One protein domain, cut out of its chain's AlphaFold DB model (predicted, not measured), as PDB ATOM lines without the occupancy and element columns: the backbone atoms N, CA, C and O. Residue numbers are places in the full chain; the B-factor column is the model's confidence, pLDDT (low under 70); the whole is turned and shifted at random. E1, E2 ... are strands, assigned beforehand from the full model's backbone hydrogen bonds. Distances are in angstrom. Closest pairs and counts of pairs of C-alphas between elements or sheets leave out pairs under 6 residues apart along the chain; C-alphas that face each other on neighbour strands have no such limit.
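AT A GLANCE: This is residues 3 to 161 of the 299 residues of an uncharacterized protein of Streptomyces olivoverticillatus (UniProt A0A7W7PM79). A closed barrel of seven strands, E3, E4, E5, E8, E9, E10 and E11, makes the body, and the hairpin of E6 and E7 sticks out from it as a long thin arm. In a different direction from the barrel lies a small sheet of three strands, E2, E1 and E12, made of the first two named strands and the last one, and it takes in the end of the printed part, residues 159 to 161. The printed part has 159 residues with twelve named strands, E1 to E12 in that order, and no named helix; its class is all strand, though under half of the residues, 73 of 159, are in named elements. The barrel is mixed, with one parallel pair, while the sheet of three, in the order E2, E1, E12, and the hairpin of E6 and E7 are antiparallel. The whole is compact, with a radius of gyration of the C-alphas of 16.8 A, and its C-alphas span 54 by 48 by 27 A.

IN THESE COORDINATES: Residues 3 to 14 hold no named element. E1 is residues 15 to 21, 19.1 A long, with C-alpha 15 at (6.474, 26.331, 85.238). E2 is residues 24 to 30, 18.0 A long, and it runs on into E3, residues 33 to 38, across a break of 2 residues, at 90 degrees. E4, residues 41 to 47, is 18.7 A long, and E5 is residues 56 to 59. E6, residues 66 to 71, has its last C-alpha at (30.145, 4.359, 83.941), and E7 is residues 75 to 80. E8, residues 96 to 104, is the longest strand by residues, 24.2 A from first to last C-alpha. E9, residues 107 to 114, is 20.3 A long and bends by 61 degrees at residue 111. E10 is residues 126 to 131, E11 residues 142 to 145, and E12 residues 159 to 161, ending with C-alpha 161 at (6.176, 22.994, 95.108).

HOW THE PARTS SIT: Round the closed barrel run E3, E4, E5, E10, E8, E9, E11 and back to E3. E3 and E4 are an antiparallel hairpin, with N 38 and O 41 at 2.8 A. E4 and E5 are parallel, at 43 degrees between their directions, with N 58 and O 46 at 2.9 A. E5 and E10 are antiparallel, with N 129 and O 57 at 2.8 A. E10 and E8 are antiparallel, with N 99 and O 128 at 2.8 A. E8 and E9 are an antiparallel hairpin, with N 104 and O 107 at 2.8 A. E11 closes the ring by staggered pairing: it pairs with E9 over residues 142 to 143, where N 143 and O 108 are at 2.8 A, and with E3 over residues 143 to 145, where N 144 and O 37 are at 2.8 A. In the sheet of three, E1 is the inner strand; N 17 and O 28 of its hairpin with E2 are within hydrogen-bond range at 2.8 A, and across its antiparallel pair with E12, N 20 and O 159 are within hydrogen-bond range at 2.8 A. The hairpin of E6 and E7 has N 67 and O 79 at 2.9 A, and both strands are apart from the barrel's strands, for instance from E8. E1 is apart from E3, and E12 from E11.

THE WHOLE: The two C-alphas farthest apart, those of Gly 40 and Pro 72, are 54.8 A from each other, while the first and last printed C-alphas, of Glu 3 and Val 161, are 8.8 A apart. The printed part has no cut. The links E7 to E8, E9 to E10 and E11 to E12 are long, with 15, 11 and 13 residues; within the last, residues 147 to 148 pair with residues 151 to 152, antiparallel. The mean pLDDT of the printed part is 93.3, and residues 72 to 75 are under 70.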
ATOM      1  N   GLU A   3       6.758  27.183 101.997       91.56
ATOM      2  CA  GLU A   3       6.551  26.362 103.192       91.56
ATOM      3  C   GLU A   3       6.051  27.234 104.341       91.56
ATOM      4  O   GLU A   3       6.557  28.338 104.559       91.56
ATOM      5  N   ALA A   4       5.049  26.742 105.074       91.25
ATOM      6  CA  ALA A   4       4.412  27.448 106.185       91.25
ATOM      7  C   ALA A   4       4.036  28.905 105.837       91.25
ATOM      8  O   ALA A   4       4.296  29.829 106.615       91.25
ATOM      9  N   GLY A   5       3.475  29.115 104.641       93.19
ATOM     10  CA  GLY A   5       3.057  30.439 104.167       93.19
ATOM     11  C   GLY A   5       4.210  31.396 103.857       93.19
ATOM     12  O   GLY A   5       4.038  32.608 103.958       93.19
ATOM     13  N   ARG A   6       5.410  30.890 103.541       93.12
ATOM     14  CA  ARG A   6       6.596  31.715 103.254       93.12
ATOM     15  C   ARG A   6       7.346  31.218 102.035       93.12
ATOM     16  O   ARG A   6       7.507  30.016 101.849       93.12
ATOM     17  N   PHE A   7       7.882  32.143 101.244       93.94
ATOM     18  CA  PHE A   7       8.857  31.797 100.215       93.94
ATOM     19  C   PHE A   7      10.125  31.228 100.860       93.94
ATOM     20  O   PHE A   7      10.749  31.889 101.688       93.94
ATOM     21  N   VAL A   8      10.509  30.023 100.445       91.25
ATOM     22  CA  VAL A   8      11.795  29.391 100.794       91.25
ATOM     23  C   VAL A   8      12.777  29.507  99.631       91.25
ATOM     24  O   VAL A   8      13.972  29.665  99.831       91.25
ATOM     25  N   SER A   9      12.259  29.483  98.404       90.69
ATOM     26  CA  SER A   9      13.026  29.680  97.176       90.69
ATOM     27  C   SER A   9      12.130  30.239  96.076       90.69
ATOM     28  O   SER A   9      10.903  30.081  96.120       90.69
ATOM     29  N   LEU A  10      12.736  30.849  95.061       95.25
ATOM     30  CA  LEU A  10      12.033  31.417  93.913       95.25
ATOM     31  C   LEU A  10      12.330  30.632  92.627       95.25
ATOM     32  O   LEU A  10      13.422  30.082  92.476       95.25
ATOM     33  N   PRO A  11      11.369  30.568  91.691       94.25
ATOM     34  CA  PRO A  11      11.566  29.887  90.419       94.25
ATOM     35  C   PRO A  11      12.542  30.657  89.517       94.25
ATOM     36  O   PRO A  11      12.506  31.886  89.439       94.25
ATOM     37  N   VAL A  12      13.391  29.920  88.795       94.50
ATOM     38  CA  VAL A  12      14.330  30.483  87.802       94.50
ATOM     39  C   VAL A  12      13.850  30.325  86.358       94.50
ATOM     40  O   VAL A  12      14.322  31.041  85.476       94.50
ATOM     41  N   VAL A  13      12.885  29.429  86.136       93.00
ATOM     42  CA  VAL A  13      12.160  29.174  84.884       93.00
ATOM     43  C   VAL A  13      10.660  29.252  85.150       93.00
ATOM     44  O   VAL A  13      10.219  28.984  86.266       93.00
ATOM     45  N   ASP A  14       9.873  29.598  84.134       93.50
ATOM     46  CA  ASP A  14       8.419  29.495  84.242       93.50
ATOM     47  C   ASP A  14       7.996  28.015  84.328       93.50
ATOM     48  O   ASP A  14       8.565  27.168  83.633       93.50
ATOM     49  N   GLY A  15       6.975  27.701  85.125       93.38
ATOM     50  CA  GLY A  15       6.474  26.331  85.238       93.38
ATOM     51  C   GLY A  15       5.248  26.209  86.129       93.38
ATOM     52  O   GLY A  15       4.781  27.189  86.706       93.38
ATOM     53  N   GLU A  16       4.705  25.004  86.231       95.69
ATOM     54  CA  GLU A  16       3.591  24.710  87.121       95.69
ATOM     55  C   GLU A  16       4.041  24.538  88.575       95.69
ATOM     56  O   GLU A  16       5.165  24.137  88.885       95.69
ATOM     57  N   ALA A  17       3.122  24.818  89.489       95.81
ATOM     58  CA  ALA A  17       3.251  24.499  90.895       95.81
ATOM     59  C   ALA A  17       1.969  23.838  91.395       95.81
ATOM     60  O   ALA A  17       0.868  24.205  90.982       95.81
ATOM     61  N   VAL A  18       2.121  22.886  92.312       96.06
ATOM     62  CA  VAL A  18       1.019  22.412  93.152       96.06
ATOM     63  C   VAL A  18       1.034  23.228  94.427       96.06
ATOM     64  O   VAL A  18       2.093  23.405  95.034       96.06
ATOM     65  N   LEU A  19      -0.136  23.721  94.818       95.75
ATOM     66  CA  LEU A  19      -0.331  24.558  95.994       95.75
ATOM     67  C   LEU A  19      -1.237  23.837  96.986       95.75
ATOM     68  O   LEU A  19      -2.134  23.096  96.590       95.75
ATOM     69  N   CYS A  20      -1.017  24.086  98.271       94.75
ATOM     70  CA  CYS A  20      -1.878  23.644  99.358       94.75
ATOM     71  C   CYS A  20      -2.363  24.868 100.134       94.75
ATOM     72  O   CYS A  20      -1.543  25.623 100.655       94.75
ATOM     73  N   LYS A  21      -3.680  25.072 100.210       93.12
ATOM     74  CA  LYS A  21      -4.289  26.161 100.985       93.12
ATOM     75  C   LYS A  21      -5.480  25.637 101.775       93.12
ATOM     76  O   LYS A  21      -6.447  25.154 101.193       93.12
ATOM     77  N   GLY A  22      -5.403  25.703 103.102       90.00
ATOM     78  CA  GLY A  22      -6.442  25.173 103.986       90.00
ATOM     79  C   GLY A  22      -6.658  23.663 103.825       90.00
ATOM     80  O   GLY A  22      -7.766  23.176 104.034       90.00
ATOM     81  N   GLY A  23      -5.622  22.925 103.409       86.81
ATOM     82  CA  GLY A  23      -5.688  21.490 103.110       86.81
ATOM     83  C   GLY A  23      -6.247  21.134 101.727       86.81
ATOM     84  O   GLY A  23      -6.219  19.962 101.357       86.81
ATOM     85  N   ALA A  24      -6.721  22.108 100.945       90.62
ATOM     86  CA  ALA A  24      -7.120  21.884  99.560       90.62
ATOM     87  C   ALA A  24      -5.909  22.004  98.627       90.62
ATOM     88  O   ALA A  24      -5.126  22.951  98.739       90.62
ATOM     89  N   LEU A  25      -5.782  21.054  97.698       93.75
ATOM     90  CA  LEU A  25      -4.769  21.091  96.649       93.75
ATOM     91  C   LEU A  25      -5.307  21.795  95.404       93.75
ATOM     92  O   LEU A  25      -6.464  21.618  95.024       93.75
ATOM     93  N   SER A  26      -4.441  22.555  94.749       94.62
ATOM     94  CA  SER A  26      -4.681  23.131  93.429       94.62
ATOM     95  C   SER A  26      -3.392  23.127  92.610       94.62
ATOM     96  O   SER A  26      -2.315  22.792  93.112       94.62
ATOM     97  N   MET A  27      -3.500  23.493  91.336       95.50
ATOM     98  CA  MET A  27      -2.358  23.691  90.451       95.50
ATOM     99  C   MET A  27      -2.447  25.065  89.804       95.50
ATOM    100  O   MET A  27      -3.522  25.492  89.385       95.50
ATOM    101  N   GLU A  28      -1.302  25.718  89.666       95.62
ATOM    102  CA  GLU A  28      -1.196  27.016  89.017       95.62
ATOM    103  C   GLU A  28       0.062  27.094  88.160       95.62
ATOM    104  O   GLU A  28       1.096  26.508  88.482       95.62
ATOM    105  N   TYR A  29      -0.020  27.827  87.052       95.50
ATOM    106  CA  TYR A  29       1.163  28.198  86.291       95.50
ATOM    107  C   TYR A  29       1.811  29.421  86.940       95.50
ATOM    108  O   TYR A  29       1.179  30.469  87.076       95.50
ATOM    109  N   VAL A  30       3.082  29.298  87.312       96.44
ATOM    110  CA  VAL A  30       3.849  30.324  88.015       96.44
ATOM    111  C   VAL A  30       4.963  30.829  87.099       96.44
ATOM    112  O   VAL A  30       6.016  30.198  86.976       96.44
ATOM    113  N   PRO A  31       4.771  31.990  86.448       95.81
ATOM    114  CA  PRO A  31       5.859  32.666  85.766       95.81
ATOM    115  C   PRO A  31       6.986  33.004  86.748       95.81
ATOM    116  O   PRO A  31       6.729  33.549  87.823       95.81
ATOM    117  N   ALA A  32       8.236  32.777  86.355       96.56
ATOM    118  CA  ALA A  32       9.414  33.157  87.124       96.56
ATOM    119  C   ALA A  32       9.693  34.654  86.997       96.56
ATOM    120  O   ALA A  32      10.653  35.095  86.365       96.56
ATOM    121  N   ARG A  33       8.795  35.456  87.562       97.94
ATOM    122  CA  ARG A  33       8.923  36.906  87.694       97.94
ATOM    123  C   ARG A  33       8.070  37.407  88.842       97.94
ATOM    124  O   ARG A  33       7.098  36.758  89.214       97.94
ATOM    125  N   GLY A  34       8.354  38.607  89.314       98.12
ATOM    126  CA  GLY A  34       7.513  39.258  90.302       98.12
ATOM    127  C   GLY A  34       8.106  40.564  90.782       98.12
ATOM    128  O   GLY A  34       8.848  41.233  90.059       98.12
ATOM    129  N   ARG A  35       7.780  40.926  92.021       98.38
ATOM    130  CA  ARG A  35       8.343  42.097  92.696       98.38
ATOM    131  C   ARG A  35       8.979  41.704  94.018       98.38
ATOM    132  O   ARG A  35       8.488  40.822  94.723       98.38
ATOM    133  N   LEU A  36      10.066  42.383  94.351       98.19
ATOM    134  CA  LEU A  36      10.730  42.293  95.644       98.19
ATOM    135  C   LEU A  36      11.122  43.688  96.121       98.19
ATOM    136  O   LEU A  36      11.210  44.621  95.329       98.19
ATOM    137  N   VAL A  37      11.351  43.830  97.417       98.31
ATOM    138  CA  VAL A  37      11.947  45.020  98.018       98.31
ATOM    139  C   VAL A  37      13.360  44.663  98.453       98.31
ATOM    140  O   VAL A  37      13.526  43.764  99.273       98.31
ATOM    141  N   LEU A  38      14.355  45.371  97.928       98.25
ATOM    142  CA  LEU A  38      15.764  45.266  98.301       98.25
ATOM    143  C   LEU A  38      16.175  46.553  99.013       98.25
ATOM    144  O   LEU A  38      16.127  47.625  98.416       98.25
ATOM    145  N   ASN A  39      16.538  46.461 100.295       96.88
ATOM    146  CA  ASN A  39      16.941  47.616 101.115       96.88
ATOM    147  C   ASN A  39      15.963  48.808 101.029       96.88
ATOM    148  O   ASN A  39      16.360  49.968 100.986       96.88
ATOM    149  N   GLY A  40      14.659  48.515 100.984       96.75
ATOM    150  CA  GLY A  40      13.592  49.518 100.885       96.75
ATOM    151  C   GLY A  40      13.217  49.932  99.457       96.75
ATOM    152  O   GLY A  40      12.184  50.572  99.276       96.75
ATOM    153  N   VAL A  41      13.977  49.519  98.440       98.25
ATOM    154  CA  VAL A  41      13.702  49.827  97.031       98.25
ATOM    155  C   VAL A  41      12.929  48.691  96.372       98.25
ATOM    156  O   VAL A  41      13.323  47.531  96.438       98.25
ATOM    157  N   LEU A  42      11.809  49.026  95.736       98.38
ATOM    158  CA  LEU A  42      10.944  48.077  95.041       98.38
ATOM    159  C   LEU A  42      11.474  47.790  93.633       98.38
ATOM    160  O   LEU A  42      11.515  48.699  92.811       98.38
ATOM    161  N   LEU A  43      11.789  46.528  93.344       98.31
ATOM    162  CA  LEU A  43      12.396  46.098  92.085       98.31
ATOM    163  C   LEU A  43      11.565  44.988  91.420       98.31
ATOM    164  O   LEU A  43      11.128  44.049  92.104       98.31
ATOM    165  N   PRO A  44      11.338  45.050  90.096       98.31
ATOM    166  CA  PRO A  44      10.901  43.895  89.326       98.31
ATOM    167  C   PRO A  44      12.033  42.865  89.236       98.31
ATOM    168  O   PRO A  44      13.173  43.200  88.903       98.31
ATOM    169  N   TRP A  45      11.709  41.598  89.480       98.38
ATOM    170  CA  TRP A  45      12.647  40.487  89.330       98.38
ATOM    171  C   TRP A  45      12.171  39.484  88.279       98.38
ATOM    172  O   TRP A  45      10.968  39.336  88.043       98.38
ATOM    173  N   ALA A  46      13.119  38.772  87.674       98.44
ATOM    174  CA  ALA A  46      12.864  37.621  86.814       98.44
ATOM    175  C   ALA A  46      13.809  36.459  87.149       98.44
ATOM    176  O   ALA A  46      14.912  36.650  87.657       98.44
ATOM    177  N   GLY A  47      13.385  35.237  86.854       97.75
ATOM    178  CA  GLY A  47      14.256  34.074  86.885       97.75
ATOM    179  C   GLY A  47      15.326  34.184  85.802       97.75
ATOM    180  O   GLY A  47      15.030  34.528  84.653       97.75
ATOM    181  N   SER A  48      16.572  33.873  86.149       96.38
ATOM    182  CA  SER A  48      17.738  33.990  85.258       96.38
ATOM    183  C   SER A  48      17.659  33.146  83.977       96.38
ATOM    184  O   SER A  48      18.392  33.406  83.027       96.38
ATOM    185  N   ARG A  49      16.760  32.156  83.908       93.38
ATOM    186  CA  ARG A  49      16.571  31.277  82.742       93.38
ATOM    187  C   ARG A  49      15.354  31.653  81.886       93.38
ATOM    188  O   ARG A  49      15.040  30.950  80.933       93.38
ATOM    189  N   THR A  50      14.675  32.759  82.196       93.00
ATOM    190  CA  THR A  50      13.489  33.213  81.445       93.00
ATOM    191  C   THR A  50      13.817  34.064  80.216       93.00
ATOM    192  O   THR A  50      12.955  34.247  79.360       93.00
ATOM    193  N   GLY A  51      15.028  34.630  80.138       90.62
ATOM    194  CA  GLY A  51      15.419  35.583  79.088       90.62
ATOM    195  C   GLY A  51      14.677  36.927  79.137       90.62
ATOM    196  O   GLY A  51      14.785  37.720  78.205       90.62
ATOM    197  N   ARG A  52      13.901  37.191  80.196       93.31
ATOM    198  CA  ARG A  52      13.107  38.417  80.342       93.31
ATOM    199  C   ARG A  52      13.958  39.552  80.919       93.31
ATOM    200  O   ARG A  52      14.764  39.289  81.807       93.31
ATOM    201  N   PRO A  53      13.752  40.808  80.488       93.31
ATOM    202  CA  PRO A  53      14.376  41.952  81.141       93.31
ATOM    203  C   PRO A  53      13.819  42.128  82.561       93.31
ATOM    204  O   PRO A  53      12.612  41.998  82.782       93.31
ATOM    205  N   ALA A  54      14.697  42.434  83.513       96.06
ATOM    206  CA  ALA A  54      14.350  42.733  84.897       96.06
ATOM    207  C   ALA A  54      15.435  43.596  85.552       96.06
ATOM    208  O   ALA A  54      16.563  43.666  85.064       96.06
ATOM    209  N   GLU A  55      15.094  44.222  86.676       97.19
ATOM    210  CA  GLU A  55      16.048  44.970  87.503       97.19
ATOM    211  C   GLU A  55      16.752  44.068  88.520       97.19
ATOM    212  O   GLU A  55      17.711  44.487  89.153       97.19
ATOM    213  N   CYS A  56      16.284  42.830  88.692       97.38
ATOM    214  CA  CYS A  56      16.930  41.788  89.483       97.38
ATOM    215  C   CYS A  56      16.760  40.424  88.811       97.38
ATOM    216  O   CYS A  56      15.687  40.114  88.290       97.38
ATOM    217  N   PHE A  57      17.781  39.575  88.899       98.38
ATOM    218  CA  PHE A  57      17.721  38.201  88.404       98.38
ATOM    219  C   PHE A  57      17.902  37.201  89.531       98.38
ATOM    220  O   PHE A  57      18.841  37.311  90.314       98.38
ATOM    221  N   VAL A  58      17.021  36.204  89.587       98.06
ATOM    222  CA  VAL A  58      17.118  35.109  90.552       98.06
ATOM    223  C   VAL A  58      17.884  33.934  89.957       98.06
ATOM    224  O   VAL A  58      17.594  33.489  88.840       98.06
ATOM    225  N   TYR A  59      18.817  33.401  90.738       97.31
ATOM    226  CA  TYR A  59      19.538  32.162  90.469       97.31
ATOM    227  C   TYR A  59      19.180  31.112  91.524       97.31
ATOM    228  O   TYR A  59      18.876  31.440  92.670       97.31
ATOM    229  N   GLY A  60      19.198  29.845  91.126       93.69
ATOM    230  CA  GLY A  60      18.817  28.717  91.971       93.69
ATOM    231  C   GLY A  60      19.040  27.395  91.243       93.69
ATOM    232  O   GLY A  60      19.569  27.385  90.139       93.69
ATOM    233  N   ASN A  61      18.615  26.276  91.829       89.69
ATOM    234  CA  ASN A  61      19.007  24.932  91.372       89.69
ATOM    235  C   ASN A  61      18.768  24.639  89.878       89.69
ATOM    236  O   ASN A  61      19.549  23.899  89.290       89.69
ATOM    237  N   GLY A  62      17.764  25.254  89.241       89.56
ATOM    238  CA  GLY A  62      17.529  25.135  87.789       89.56
ATOM    239  C   GLY A  62      18.614  25.773  86.899       89.56
ATOM    240  O   GLY A  62      18.553  25.676  85.673       89.56
ATOM    241  N   ASN A  63      19.600  26.456  87.488       93.56
ATOM    242  CA  ASN A  63      20.803  26.935  86.810       93.56
ATOM    243  C   ASN A  63      21.918  25.886  86.755       93.56
ATOM    244  O   ASN A  63      22.753  25.968  85.856       93.56
ATOM    245  N   ALA A  64      21.925  24.918  87.677       93.44
ATOM    246  CA  ALA A  64      22.912  23.849  87.668       93.44
ATOM    247  C   ALA A  64      22.724  22.968  86.429       93.44
ATOM    248  O   ALA A  64      21.602  22.701  86.001       93.44
ATOM    249  N   ALA A  65      23.824  22.493  85.865       92.94
ATOM    250  CA  ALA A  65      23.850  21.607  84.721       92.94
ATOM    251  C   ALA A  65      24.323  20.226  85.150       92.94
ATOM    252  O   ALA A  65      25.360  20.061  85.791       92.94
ATOM    253  N   ILE A  66      23.545  19.215  84.779       89.94
ATOM    254  CA  ILE A  66      23.875  17.821  85.027       89.94
ATOM    255  C   ILE A  66      24.064  17.130  83.681       89.94
ATOM    256  O   ILE A  66      23.210  17.196  82.803       89.94
ATOM    257  N   SER A  67      25.184  16.439  83.521       88.25
ATOM    258  CA  SER A  67      25.467  15.598  82.357       88.25
ATOM    259  C   SER A  67      25.373  14.122  82.732       88.25
ATOM    260  O   SER A  67      25.405  13.767  83.915       88.25
ATOM    261  N   ARG A  68      25.242  13.240  81.735       84.50
ATOM    262  CA  ARG A  68      25.459  11.807  81.941       84.50
ATOM    263  C   ARG A  68      26.814  11.402  81.404       84.50
ATOM    264  O   ARG A  68      27.184  11.755  80.289       84.50
ATOM    265  N   ARG A  69      27.507  10.573  82.173       83.44
ATOM    266  CA  ARG A  69      28.702   9.870  81.719       83.44
ATOM    267  C   ARG A  69      28.439   8.372  81.752       83.44
ATOM    268  O   ARG A  69      27.747   7.874  82.642       83.44
ATOM    269  N   GLN A  70      28.967   7.653  80.765       79.75
ATOM    270  CA  GLN A  70      28.971   6.196  80.800       79.75
ATOM    271  C   GLN A  70      29.882   5.750  81.947       79.75
ATOM    272  O   GLN A  70      31.042   6.151  82.003       79.75
ATOM    273  N   HIS A  71      29.368   4.911  82.839       75.38
ATOM    274  CA  HIS A  71      30.145   4.359  83.941       75.38
ATOM    275  C   HIS A  71      30.280   2.841  83.744       75.38
ATOM    276  O   HIS A  71      29.255   2.168  83.595       75.38
ATOM    277  N   PRO A  72      31.503   2.271  83.748       69.19
ATOM    278  CA  PRO A  72      31.736   0.866  83.390       69.19
ATOM    279  C   PRO A  72      30.927  -0.143  84.211       69.19
ATOM    280  O   PRO A  72      30.552  -1.193  83.704       69.19
ATOM    281  N   VAL A  73      30.644   0.191  85.471       66.94
ATOM    282  CA  VAL A  73      29.968  -0.707  86.419       66.94
ATOM    283  C   VAL A  73      28.461  -0.448  86.497       66.94
ATOM    284  O   VAL A  73      27.680  -1.370  86.699       66.94
ATOM    285  N   THR A  74      28.026   0.804  86.337       61.91
ATOM    286  CA  THR A  74      26.636   1.219  86.625       61.91
ATOM    287  C   THR A  74      25.835   1.471  85.341       61.91
ATOM    288  O   THR A  74      24.640   1.769  85.385       61.91
ATOM    289  N   GLY A  75      26.492   1.396  84.180       69.75
ATOM    290  CA  GLY A  75      25.965   1.846  82.899       69.75
ATOM    291  C   GLY A  75      26.061   3.363  82.764       69.75
ATOM    292  O   GLY A  75      26.760   3.854  81.887       69.75
ATOM    293  N   SER A  76      25.419   4.128  83.645       73.19
ATOM    294  CA  SER A  76      25.423   5.594  83.566       73.19
ATOM    295  C   SER A  76      25.437   6.257  84.934       73.19
ATOM    296  O   SER A  76      24.720   5.830  85.839       73.19
ATOM    297  N   GLU A  77      26.148   7.370  85.041       79.44
ATOM    298  CA  GLU A  77      26.149   8.245  86.211       79.44
ATOM    299  C   GLU A  77      25.733   9.669  85.831       79.44
ATOM    300  O   GLU A  77      25.909  10.093  84.688       79.44
ATOM    301  N   ARG A  78      25.152  10.398  86.790       82.38
ATOM    302  CA  ARG A  78      24.832  11.823  86.650       82.38
ATOM    303  C   ARG A  78      25.962  12.622  87.283       82.38
ATOM    304  O   ARG A  78      26.251  12.412  88.455       82.38
ATOM    305  N   VAL A  79      26.561  13.531  86.524       86.44
ATOM    306  CA  VAL A  79      27.687  14.356  86.971       86.44
ATOM    307  C   VAL A  79      27.268  15.815  86.918       86.44
ATOM    308  O   VAL A  79      26.828  16.298  85.874       86.44
ATOM    309  N   LEU A  80      27.382  16.497  88.055       90.00
ATOM    310  CA  LEU A  80      27.242  17.945  88.132       90.00
ATOM    311  C   LEU A  80      28.408  18.600  87.387       90.00
ATOM    312  O   LEU A  80      29.567  18.271  87.635       90.00
ATOM    313  N   ASP A  81      28.109  19.539  86.499       92.50
ATOM    314  CA  ASP A  81      29.109  20.499  86.049       92.50
ATOM    315  C   ASP A  81      29.373  21.483  87.196       92.50
ATOM    316  O   ASP A  81      28.557  22.361  87.474       92.50
ATOM    317  N   GLU A  82      30.501  21.331  87.883       92.44
ATOM    318  CA  GLU A  82      30.873  22.168  89.029       92.44
ATOM    319  C   GLU A  82      30.926  23.668  88.700       92.44
ATOM    320  O   GLU A  82      30.704  24.488  89.585       92.44
ATOM    321  N   GLY A  83      31.169  24.058  87.446       94.12
ATOM    322  CA  GLY A  83      31.123  25.469  87.056       94.12
ATOM    323  C   GLY A  83      29.699  26.029  87.026       94.12
ATOM    324  O   GLY A  83      29.488  27.214  87.272       94.12
ATOM    325  N   SER A  84      28.707  25.175  86.766       93.88
ATOM    326  CA  SER A  84      27.308  25.576  86.577       93.88
ATOM    327  C   SER A  84      26.568  25.942  87.867       93.88
ATOM    328  O   SER A  84      25.530  26.603  87.801       93.88
ATOM    329  N   ARG A  85      27.081  25.544  89.043       94.81
ATOM    330  CA  ARG A  85      26.516  25.982  90.334       94.81
ATOM    331  C   ARG A  85      26.896  27.418  90.689       94.81
ATOM    332  O   ARG A  85      26.362  27.971  91.643       94.81
ATOM    333  N   LEU A  86      27.823  28.020  89.951       97.56
ATOM    334  CA  LEU A  86      28.260  29.384  90.190       97.56
ATOM    335  C   LEU A  86      27.445  30.359  89.341       97.56
ATOM    336  O   LEU A  86      27.137  30.092  88.176       97.56
ATOM    337  N   THR A  87      27.119  31.524  89.895       97.44
ATOM    338  CA  THR A  87      26.543  32.602  89.089       97.44
ATOM    339  C   THR A  87      27.513  33.015  87.972       97.44
ATOM    340  O   THR A  87      28.730  33.032  88.185       97.44
ATOM    341  N   PRO A  88      27.016  33.376  86.771       96.00
ATOM    342  CA  PRO A  88      27.874  33.717  85.638       96.00
ATOM    343  C   PRO A  88      28.836  34.862  85.953       96.00
ATOM    344  O   PRO A  88      28.471  35.794  86.667       96.00
ATOM    345  N   ALA A  89      30.028  34.850  85.360       96.50
ATOM    346  CA  ALA A  89      30.943  35.979  85.481       96.50
ATOM    347  C   ALA A  89      30.300  37.279  84.961       96.50
ATOM    348  O   ALA A  89      29.496  37.266  84.025       96.50
ATOM    349  N   MET A  90      30.665  38.404  85.568       95.19
ATOM    350  CA  MET A  90      30.273  39.741  85.115       95.19
ATOM    351  C   MET A  90      31.406  40.737  85.324       95.19
ATOM    352  O   MET A  90      32.306  40.515  86.137       95.19
ATOM    353  N   SER A  91      31.374  41.839  84.577       91.94
ATOM    354  CA  SER A  91      32.325  42.922  84.771       91.94
ATOM    355  C   SER A  91      31.829  43.832  85.897       91.94
ATOM    356  O   SER A  91      30.671  44.249  85.873       91.94
ATOM    357  N   PRO A  92      32.698  44.269  86.828       84.62
ATOM    358  CA  PRO A  92      32.324  45.269  87.832       84.62
ATOM    359  C   PRO A  92      31.792  46.578  87.229       84.62
ATOM    360  O   PRO A  92      31.107  47.346  87.900       84.62
ATOM    361  N   ARG A  93      32.113  46.852  85.957       84.00
ATOM    362  CA  ARG A  93      31.641  48.037  85.227       84.00
ATOM    363  C   ARG A  93      30.182  47.935  84.791       84.00
ATOM    364  O   ARG A  93      29.605  48.960  84.443       84.00
ATOM    365  N   ASP A  94      29.591  46.744  84.832       89.31
ATOM    366  CA  ASP A  94      28.212  46.519  84.395       89.31
ATOM    367  C   ASP A  94      27.196  47.083  85.406       89.31
ATOM    368  O   ASP A  94      26.010  47.170  85.104       89.31
ATOM    369  N   GLY A  95      27.648  47.495  86.601       94.25
ATOM    370  CA  GLY A  95      26.793  48.086  87.635       94.25
ATOM    371  C   GLY A  95      25.961  47.063  88.412       94.25
ATOM    372  O   GLY A  95      24.994  47.441  89.073       94.25
ATOM    373  N   TRP A  96      26.341  45.784  88.357       96.94
ATOM    374  CA  TRP A  96      25.648  44.666  88.997       96.94
ATOM    375  C   TRP A  96      26.497  44.012  90.084       96.94
ATOM    376  O   TRP A  96      27.725  43.995  90.014       96.94
ATOM    377  N   VAL A  97      25.819  43.446  91.078       97.69
ATOM    378  CA  VAL A  97      26.405  42.580  92.105       97.69
ATOM    379  C   VAL A  97      25.512  41.369  92.323       97.69
ATOM    380  O   VAL A  97      24.290  41.454  92.180       97.69
ATOM    381  N   ASP A  98      26.128  40.257  92.692       98.19
ATOM    382  CA  ASP A  98      25.439  39.069  93.157       98.19
ATOM    383  C   ASP A  98      25.438  39.075  94.681       98.19
ATOM    384  O   ASP A  98      26.457  39.383  95.303       98.19
ATOM    385  N   ILE A  99      24.310  38.713  95.280       98.12
ATOM    386  CA  ILE A  99      24.194  38.455  96.712       98.12
ATOM    387  C   ILE A  99      23.615  37.074  96.962       98.12
ATOM    388  O   ILE A  99      22.613  36.688  96.359       98.12
ATOM    389  N   GLY A 100      24.243  36.353  97.883       97.56
ATOM    390  CA  GLY A 100      23.706  35.132  98.470       97.56
ATOM    391  C   GLY A 100      22.970  35.484  99.752       97.56
ATOM    392  O   GLY A 100      23.464  36.288 100.543       97.56
ATOM    393  N   CYS A 101      21.766  34.950  99.937       97.12
ATOM    394  CA  CYS A 101      20.914  35.265 101.074       97.12
ATOM    395  C   CYS A 101      20.404  34.008 101.780       97.12
ATOM    396  O   CYS A 101      20.112  32.987 101.153       97.12
ATOM    397  N   ARG A 102      20.205  34.131 103.094       95.44
ATOM    398  CA  ARG A 102      19.544  33.130 103.938       95.44
ATOM    399  C   ARG A 102      18.165  33.606 104.369       95.44
ATOM    400  O   ARG A 102      17.983  34.779 104.708       95.44
ATOM    401  N   ALA A 103      17.194  32.703 104.375       92.50
ATOM    402  CA  ALA A 103      15.846  32.972 104.840       92.50
ATOM    403  C   ALA A 103      15.848  33.182 106.362       92.50
ATOM    404  O   ALA A 103      16.390  32.398 107.137       92.50
ATOM    405  N   THR A 104      15.241  34.270 106.825       89.25
ATOM    406  CA  THR A 104      15.087  34.602 108.244       89.25
ATOM    407  C   THR A 104      13.733  35.268 108.451       89.25
ATOM    408  O   THR A 104      13.504  36.375 107.983       89.25
ATOM    409  N   ARG A 105      12.822  34.610 109.183       83.44
ATOM    410  CA  ARG A 105      11.526  35.183 109.611       83.44
ATOM    411  C   ARG A 105      10.721  35.869 108.481       83.44
ATOM    412  O   ARG A 105      10.153  36.933 108.692       83.44
ATOM    413  N   GLY A 106      10.653  35.254 107.297       82.75
ATOM    414  CA  GLY A 106       9.850  35.755 106.166       82.75
ATOM    415  C   GLY A 106      10.542  36.798 105.278       82.75
ATOM    416  O   GLY A 106       9.930  37.294 104.337       82.75
ATOM    417  N   VAL A 107      11.813  37.106 105.540       94.06
ATOM    418  CA  VAL A 107      12.686  37.874 104.638       94.06
ATOM    419  C   VAL A 107      13.941  37.067 104.315       94.06
ATOM    420  O   VAL A 107      14.223  36.065 104.971       94.06
ATOM    421  N   PHE A 108      14.714  37.513 103.331       97.00
ATOM    422  CA  PHE A 108      16.043  36.985 103.043       97.00
ATOM    423  C   PHE A 108      17.090  38.032 103.420       97.00
ATOM    424  O   PHE A 108      16.934  39.212 103.108       97.00
ATOM    425  N   VAL A 109      18.145  37.611 104.111       97.12
ATOM    426  CA  VAL A 109      19.231  38.491 104.559       97.12
ATOM    427  C   VAL A 109      20.520  38.056 103.884       97.12
ATOM    428  O   VAL A 109      20.843  36.866 103.904       97.12
ATOM    429  N   SER A 110      21.249  39.000 103.288       97.38
ATOM    430  CA  SER A 110      22.481  38.684 102.570       97.38
ATOM    431  C   SER A 110      23.572  38.186 103.518       97.38
ATOM    432  O   SER A 110      23.817  38.766 104.582       97.38
ATOM    433  N   THR A 111      24.237  37.117 103.101       96.12
ATOM    434  CA  THR A 111      25.407  36.517 103.752       96.12
ATOM    435  C   THR A 111      26.650  36.609 102.880       96.12
ATOM    436  O   THR A 111      27.747  36.694 103.418       96.12
ATOM    437  N   ASP A 112      26.467  36.669 101.561       96.69
ATOM    438  CA  ASP A 112      27.540  36.661 100.569       96.69
ATOM    439  C   ASP A 112      27.335  37.771  99.538       96.69
ATOM    440  O   ASP A 112      26.206  38.206  99.292       96.69
ATOM    441  N   TRP A 113      28.429  38.229  98.931       97.25
ATOM    442  CA  TRP A 113      28.436  39.333  97.972       97.25
ATOM    443  C   TRP A 113      29.549  39.151  96.936       97.25
ATOM    444  O   TRP A 113      30.673  38.794  97.291       97.25
ATOM    445  N   SER A 114      29.273  39.450  95.664       96.94
ATOM    446  CA  SER A 114      30.288  39.475  94.605       96.94
ATOM    447  C   SER A 114      29.982  40.502  93.513       96.94
ATOM    448  O   SER A 114      28.899  40.506  92.940       96.94
ATOM    449  N   ALA A 115      30.975  41.315  93.141       96.00
ATOM    450  CA  ALA A 115      30.908  42.210  91.976       96.00
ATOM    451  C   ALA A 115      31.374  41.569  90.658       96.00
ATOM    452  O   ALA A 115      31.346  42.221  89.618       96.00
ATOM    453  N   VAL A 116      31.840  40.319  90.688       96.56
ATOM    454  CA  VAL A 116      32.390  39.625  89.506       96.56
ATOM    455  C   VAL A 116      31.616  38.360  89.142       96.56
ATOM    456  O   VAL A 116      31.956  37.688  88.172       96.56
ATOM    457  N   GLY A 117      30.568  38.039  89.898       96.38
ATOM    458  CA  GLY A 117      29.855  36.768  89.811       96.38
ATOM    459  C   GLY A 117      30.532  35.666  90.622       96.38
ATOM    460  O   GLY A 117      31.301  35.951  91.543       96.38
ATOM    461  N   GLY A 118      30.251  34.408  90.298       96.81
ATOM    462  CA  GLY A 118      30.888  33.266  90.948       96.81
ATOM    463  C   GLY A 118      30.315  32.889  92.318       96.81
ATOM    464  O   GLY A 118      30.977  32.160  93.051       96.81
ATOM    465  N   LEU A 119      29.127  33.377  92.695       97.06
ATOM    466  CA  LEU A 119      28.478  32.926  93.929       97.06
ATOM    467  C   LEU A 119      27.885  31.533  93.739       97.06
ATOM    468  O   LEU A 119      27.221  31.272  92.738       97.06
ATOM    469  N   ASP A 120      28.102  30.659  94.716       96.88
ATOM    470  CA  ASP A 120      27.544  29.311  94.721       96.88
ATOM    471  C   ASP A 120      26.049  29.336  95.068       96.88
ATOM    472  O   ASP A 120      25.654  29.696  96.180       96.88
ATOM    473  N   ILE A 121      25.212  28.916  94.117       95.69
ATOM    474  CA  ILE A 121      23.756  28.862  94.275       95.69
ATOM    475  C   ILE A 121      23.301  27.845  95.325       95.69
ATOM    476  O   ILE A 121      22.196  27.981  95.840       95.69
ATOM    477  N   PHE A 122      24.124  26.850  95.671       94.12
ATOM    478  CA  PHE A 122      23.793  25.854  96.698       94.12
ATOM    479  C   PHE A 122      24.133  26.318  98.117       94.12
ATOM    480  O   PHE A 122      23.669  25.728  99.091       94.12
ATOM    481  N   ALA A 123      24.922  27.385  98.257       94.94
ATOM    482  CA  ALA A 123      25.321  27.922  99.554       94.94
ATOM    483  C   ALA A 123      24.287  28.892 100.160       94.94
ATOM    484  O   ALA A 123      24.480  29.373 101.280       94.94
ATOM    485  N   SER A 124      23.197  29.188  99.446       94.75
ATOM    486  CA  SER A 124      22.191  30.199  99.798       94.75
ATOM    487  C   SER A 124      20.768  29.698  99.544       94.75
ATOM    488  O   SER A 124      20.543  28.880  98.659       94.75
ATOM    489  N   ASP A 125      19.791  30.239 100.276       93.69
ATOM    490  CA  ASP A 125      18.366  29.945 100.043       93.69
ATOM    491  C   ASP A 125      17.823  30.765  98.853       93.69
ATOM    492  O   ASP A 125      16.894  30.360  98.152       93.69
ATOM    493  N   LEU A 126      18.436  31.931  98.610       96.25
ATOM    494  CA  LEU A 126      18.167  32.814  97.480       96.25
ATOM    495  C   LEU A 126      19.470  33.461  96.997       96.25
ATOM    496  O   LEU A 126      20.191  34.052  97.797       96.25
ATOM    497  N   VAL A 127      19.727  33.421  95.689       98.19
ATOM    498  CA  VAL A 127      20.801  34.196  95.055       98.19
ATOM    499  C   VAL A 127      20.204  35.204  94.079       98.19
ATOM    500  O   VAL A 127      19.388  34.847  93.225       98.19
ATOM    501  N   LEU A 128      20.611  36.467  94.206       98.06
ATOM    502  CA  LEU A 128      20.141  37.571  93.371       98.06
ATOM    503  C   LEU A 128      21.297  38.286  92.694       98.06
ATOM    504  O   LEU A 128      22.233  38.688  93.374       98.06
ATOM    505  N   ARG A 129      21.160  38.563  91.399       98.25
ATOM    506  CA  ARG A 129      21.904  39.628  90.720       98.25
ATOM    507  C   ARG A 129      21.078  40.901  90.731       98.25
ATOM    508  O   ARG A 129      19.936  40.883  90.276       98.25
ATOM    509  N   CYS A 130      21.637  41.987  91.242       98.06
ATOM    510  CA  CYS A 130      20.926  43.240  91.492       98.06
ATOM    511  C   CYS A 130      21.841  44.469  91.306       98.06
ATOM    512  O   CYS A 130      23.060  44.306  91.187       98.06
ATOM    513  N   PRO A 131      21.290  45.697  91.243       97.25
ATOM    514  CA  PRO A 131      22.086  46.899  91.020       97.25
ATOM    515  C   PRO A 131      23.058  47.158  92.178       97.25
ATOM    516  O   PRO A 131      22.652  47.226  93.341       97.25
ATOM    517  N   ALA A 132      24.335  47.373  91.859       95.56
ATOM    518  CA  ALA A 132      25.412  47.543  92.837       95.56
ATOM    519  C   ALA A 132      25.145  48.679  93.840       95.56
ATOM    520  O   ALA A 132      25.447  48.553  95.025       95.56
ATOM    521  N   GLY A 133      24.533  49.775  93.379       95.06
ATOM    522  CA  GLY A 133      24.230  50.943  94.212       95.06
ATOM    523  C   GLY A 133      23.223  50.687  95.337       95.06
ATOM    524  O   GLY A 133      23.124  51.501  96.249       95.06
ATOM    525  N   LEU A 134      22.490  49.569  95.297       95.88
ATOM    526  CA  LEU A 134      21.505  49.206  96.320       95.88
ATOM    527  C   LEU A 134      22.070  48.278  97.397       95.88
ATOM    528  O   LEU A 134      21.401  48.044  98.401       95.88
ATOM    529  N   VAL A 135      23.276  47.740  97.199       95.12
ATOM    530  CA  VAL A 135      23.838  46.662  98.019       95.12
ATOM    531  C   VAL A 135      25.274  47.004  98.418       95.12
ATOM    532  O   VAL A 135      26.225  46.661  97.705       95.12
ATOM    533  N   PRO A 136      25.462  47.662  99.572       88.50
ATOM    534  CA  PRO A 136      26.792  47.973 100.072       88.50
ATOM    535  C   PRO A 136      27.523  46.690 100.481       88.50
ATOM    536  O   PRO A 136      26.968  45.865 101.208       88.50
ATOM    537  N   ARG A 137      28.784  46.557 100.055       88.69
ATOM    538  CA  ARG A 137      29.627  45.368 100.279       88.69
ATOM    539  C   ARG A 137      29.758  44.979 101.754       88.69
ATOM    540  O   ARG A 137      29.700  43.799 102.078       88.69
ATOM    541  N   ASP A 138      29.913  45.966 102.631       89.25
ATOM    542  CA  ASP A 138      30.233  45.747 104.049       89.25
ATOM    543  C   ASP A 138      28.988  45.755 104.952       89.25
ATOM    544  O   ASP A 138      29.079  45.919 106.169       89.25
ATOM    545  N   SER A 139      27.797  45.598 104.366       89.31
ATOM    546  CA  SER A 139      26.528  45.630 105.091       89.31
ATOM    547  C   SER A 139      25.613  44.483 104.686       89.31
ATOM    548  O   SER A 139      25.634  44.014 103.547       89.31
ATOM    549  N   ARG A 140      24.759  44.053 105.616       94.12
ATOM    550  CA  ARG A 140      23.703  43.092 105.296       94.12
ATOM    551  C   ARG A 140      22.597  43.793 104.526       94.12
ATOM    552  O   ARG A 140      22.036  44.776 105.001       94.12
ATOM    553  N   SER A 141      22.256  43.232 103.379       96.38
ATOM    554  CA  SER A 141      21.086  43.613 102.606       96.38
ATOM    555  C   SER A 141      19.889  42.759 102.998       96.38
ATOM    556  O   SER A 141      20.028  41.573 103.300       96.38
ATOM    557  N   VAL A 142      18.707  43.363 102.990       97.19
ATOM    558  CA  VAL A 142      17.443  42.684 103.271       97.19
ATOM    559  C   VAL A 142      16.595  42.670 102.011       97.19
ATOM    560  O   VAL A 142      16.341  43.709 101.399       97.19
ATOM    561  N   VAL A 143      16.131  41.478 101.660       98.00
ATOM    562  CA  VAL A 143      15.247  41.215 100.533       98.00
ATOM    563  C   VAL A 143      13.912  40.721 101.070       98.00
ATOM    564  O   VAL A 143      13.835  39.710 101.769       98.00
ATOM    565  N   ARG A 144      12.834  41.402 100.694       97.38
ATOM    566  CA  ARG A 144      11.461  40.961 100.943       97.38
ATOM    567  C   ARG A 144      10.779  40.677  99.616       97.38
ATOM    568  O   ARG A 144      10.547  41.594  98.836       97.38
ATOM    569  N   VAL A 145      10.451  39.418  99.360       97.44
ATOM    570  CA  VAL A 145       9.678  39.034  98.174       97.44
ATOM    571  C   VAL A 145       8.229  39.462  98.382       97.44
ATOM    572  O   VAL A 145       7.651  39.156  99.420       97.44
ATOM    573  N   LEU A 146       7.654  40.171  97.410       97.56
ATOM    574  CA  LEU A 146       6.243  40.563  97.437       97.56
ATOM    575  C   LEU A 146       5.369  39.594  96.646       97.56
ATOM    576  O   LEU A 146       4.234  39.357  97.022       97.56
ATOM    577  N   ASN A 147       5.883  39.039  95.548       97.44
ATOM    578  CA  ASN A 147       5.185  38.001  94.800       97.44
ATOM    579  C   ASN A 147       6.115  37.199  93.885       97.44
ATOM    580  O   ASN A 147       7.218  37.646  93.545       97.44
ATOM    581  N   ALA A 148       5.612  36.039  93.460       97.06
ATOM    582  CA  ALA A 148       6.121  35.234  92.358       97.06
ATOM    583  C   ALA A 148       4.960  34.839  91.437       97.06
ATOM    584  O   ALA A 148       4.110  34.028  91.799       97.06
ATOM    585  N   GLY A 149       4.909  35.433  90.247       95.62
ATOM    586  CA  GLY A 149       3.783  35.289  89.338       95.62
ATOM    587  C   GLY A 149       2.476  35.721  90.021       95.62
ATOM    588  O   GLY A 149       2.416  36.839  90.531       95.62
ATOM    589  N   PRO A 150       1.440  34.866  90.036       95.94
ATOM    590  CA  PRO A 150       0.179  35.147  90.725       95.94
ATOM    591  C   PRO A 150       0.248  34.977  92.257       95.94
ATOM    592  O   PRO A 150      -0.709  35.313  92.949       95.94
ATOM    593  N   LEU A 151       1.359  34.469  92.803       96.50
ATOM    594  CA  LEU A 151       1.492  34.167  94.229       96.50
ATOM    595  C   LEU A 151       1.922  35.408  95.004       96.50
ATOM    596  O   LEU A 151       3.094  35.783  94.961       96.50
ATOM    597  N   ASP A 152       0.982  36.024  95.715       95.56
ATOM    598  CA  ASP A 152       1.205  37.220  96.531       95.56
ATOM    599  C   ASP A 152       1.595  36.868  97.975       95.56
ATOM    600  O   ASP A 152       0.975  36.001  98.596       95.56
ATOM    601  N   ALA A 153       2.621  37.547  98.501       93.19
ATOM    602  CA  ALA A 153       3.166  37.364  99.843       93.19
ATOM    603  C   ALA A 153       2.124  37.540 100.961       93.19
ATOM    604  O   ALA A 153       2.237  36.877 101.992       93.19
ATOM    605  N   ASP A 154       1.111  38.387 100.758       92.12
ATOM    606  CA  ASP A 154       0.098  38.684 101.776       92.12
ATOM    607  C   ASP A 154      -0.980  37.588 101.883       92.12
ATOM    608  O   ASP A 154      -1.703  37.511 102.878       92.12
ATOM    609  N   VAL A 155      -1.098  36.717 100.872       93.88
ATOM    610  CA  VAL A 155      -2.145  35.678 100.790       93.88
ATOM    611  C   VAL A 155      -1.617  34.318 100.322       93.88
ATOM    612  O   VAL A 155      -2.366  33.534  99.714       93.88
ATOM    613  N   LEU A 156      -0.346  34.029 100.624       94.62
ATOM    614  CA  LEU A 156       0.335  32.806 100.198       94.62
ATOM    615  C   LEU A 156      -0.423  31.531 100.601       94.62
ATOM    616  O   LEU A 156      -1.083  31.492 101.644       94.62
ATOM    617  N   PRO A 157      -0.324  30.467  99.786       95.62
ATOM    618  CA  PRO A 157      -0.718  29.132 100.218       95.62
ATOM    619  C   PRO A 157       0.153  28.666 101.393       95.62
ATOM    620  O   PRO A 157       1.277  29.134 101.576       95.62
ATOM    621  N   ASP A 158      -0.337  27.682 102.144       94.75
ATOM    622  CA  ASP A 158       0.408  27.059 103.241       94.75
ATOM    623  C   ASP A 158       1.694  26.400 102.725       94.75
ATOM    624  O   ASP A 158       2.745  26.482 103.365       94.75
ATOM    625  N   ALA A 159       1.622  25.785 101.541       94.44
ATOM    626  CA  ALA A 159       2.765  25.211 100.847       94.44
ATOM    627  C   ALA A 159       2.613  25.296  99.324       94.44
ATOM    628  O   ALA A 159       1.498  25.297  98.799       94.44
ATOM    629  N   ALA A 160       3.737  25.322  98.609       94.94
ATOM    630  CA  ALA A 160       3.760  25.146  97.161       94.94
ATOM    631  C   ALA A 160       5.089  24.565  96.675       94.94
ATOM    632  O   ALA A 160       6.170  24.996  97.095       94.94
ATOM    633  N   VAL A 161       5.013  23.643  95.720       93.56
ATOM    634  CA  VAL A 161       6.176  22.994  95.108       93.56
ATOM    635  C   VAL A 161       6.073  23.056  93.590       93.56
ATOM    636  O   VAL A 161       4.996  22.873  93.026       93.56
TER     637      VAL A 161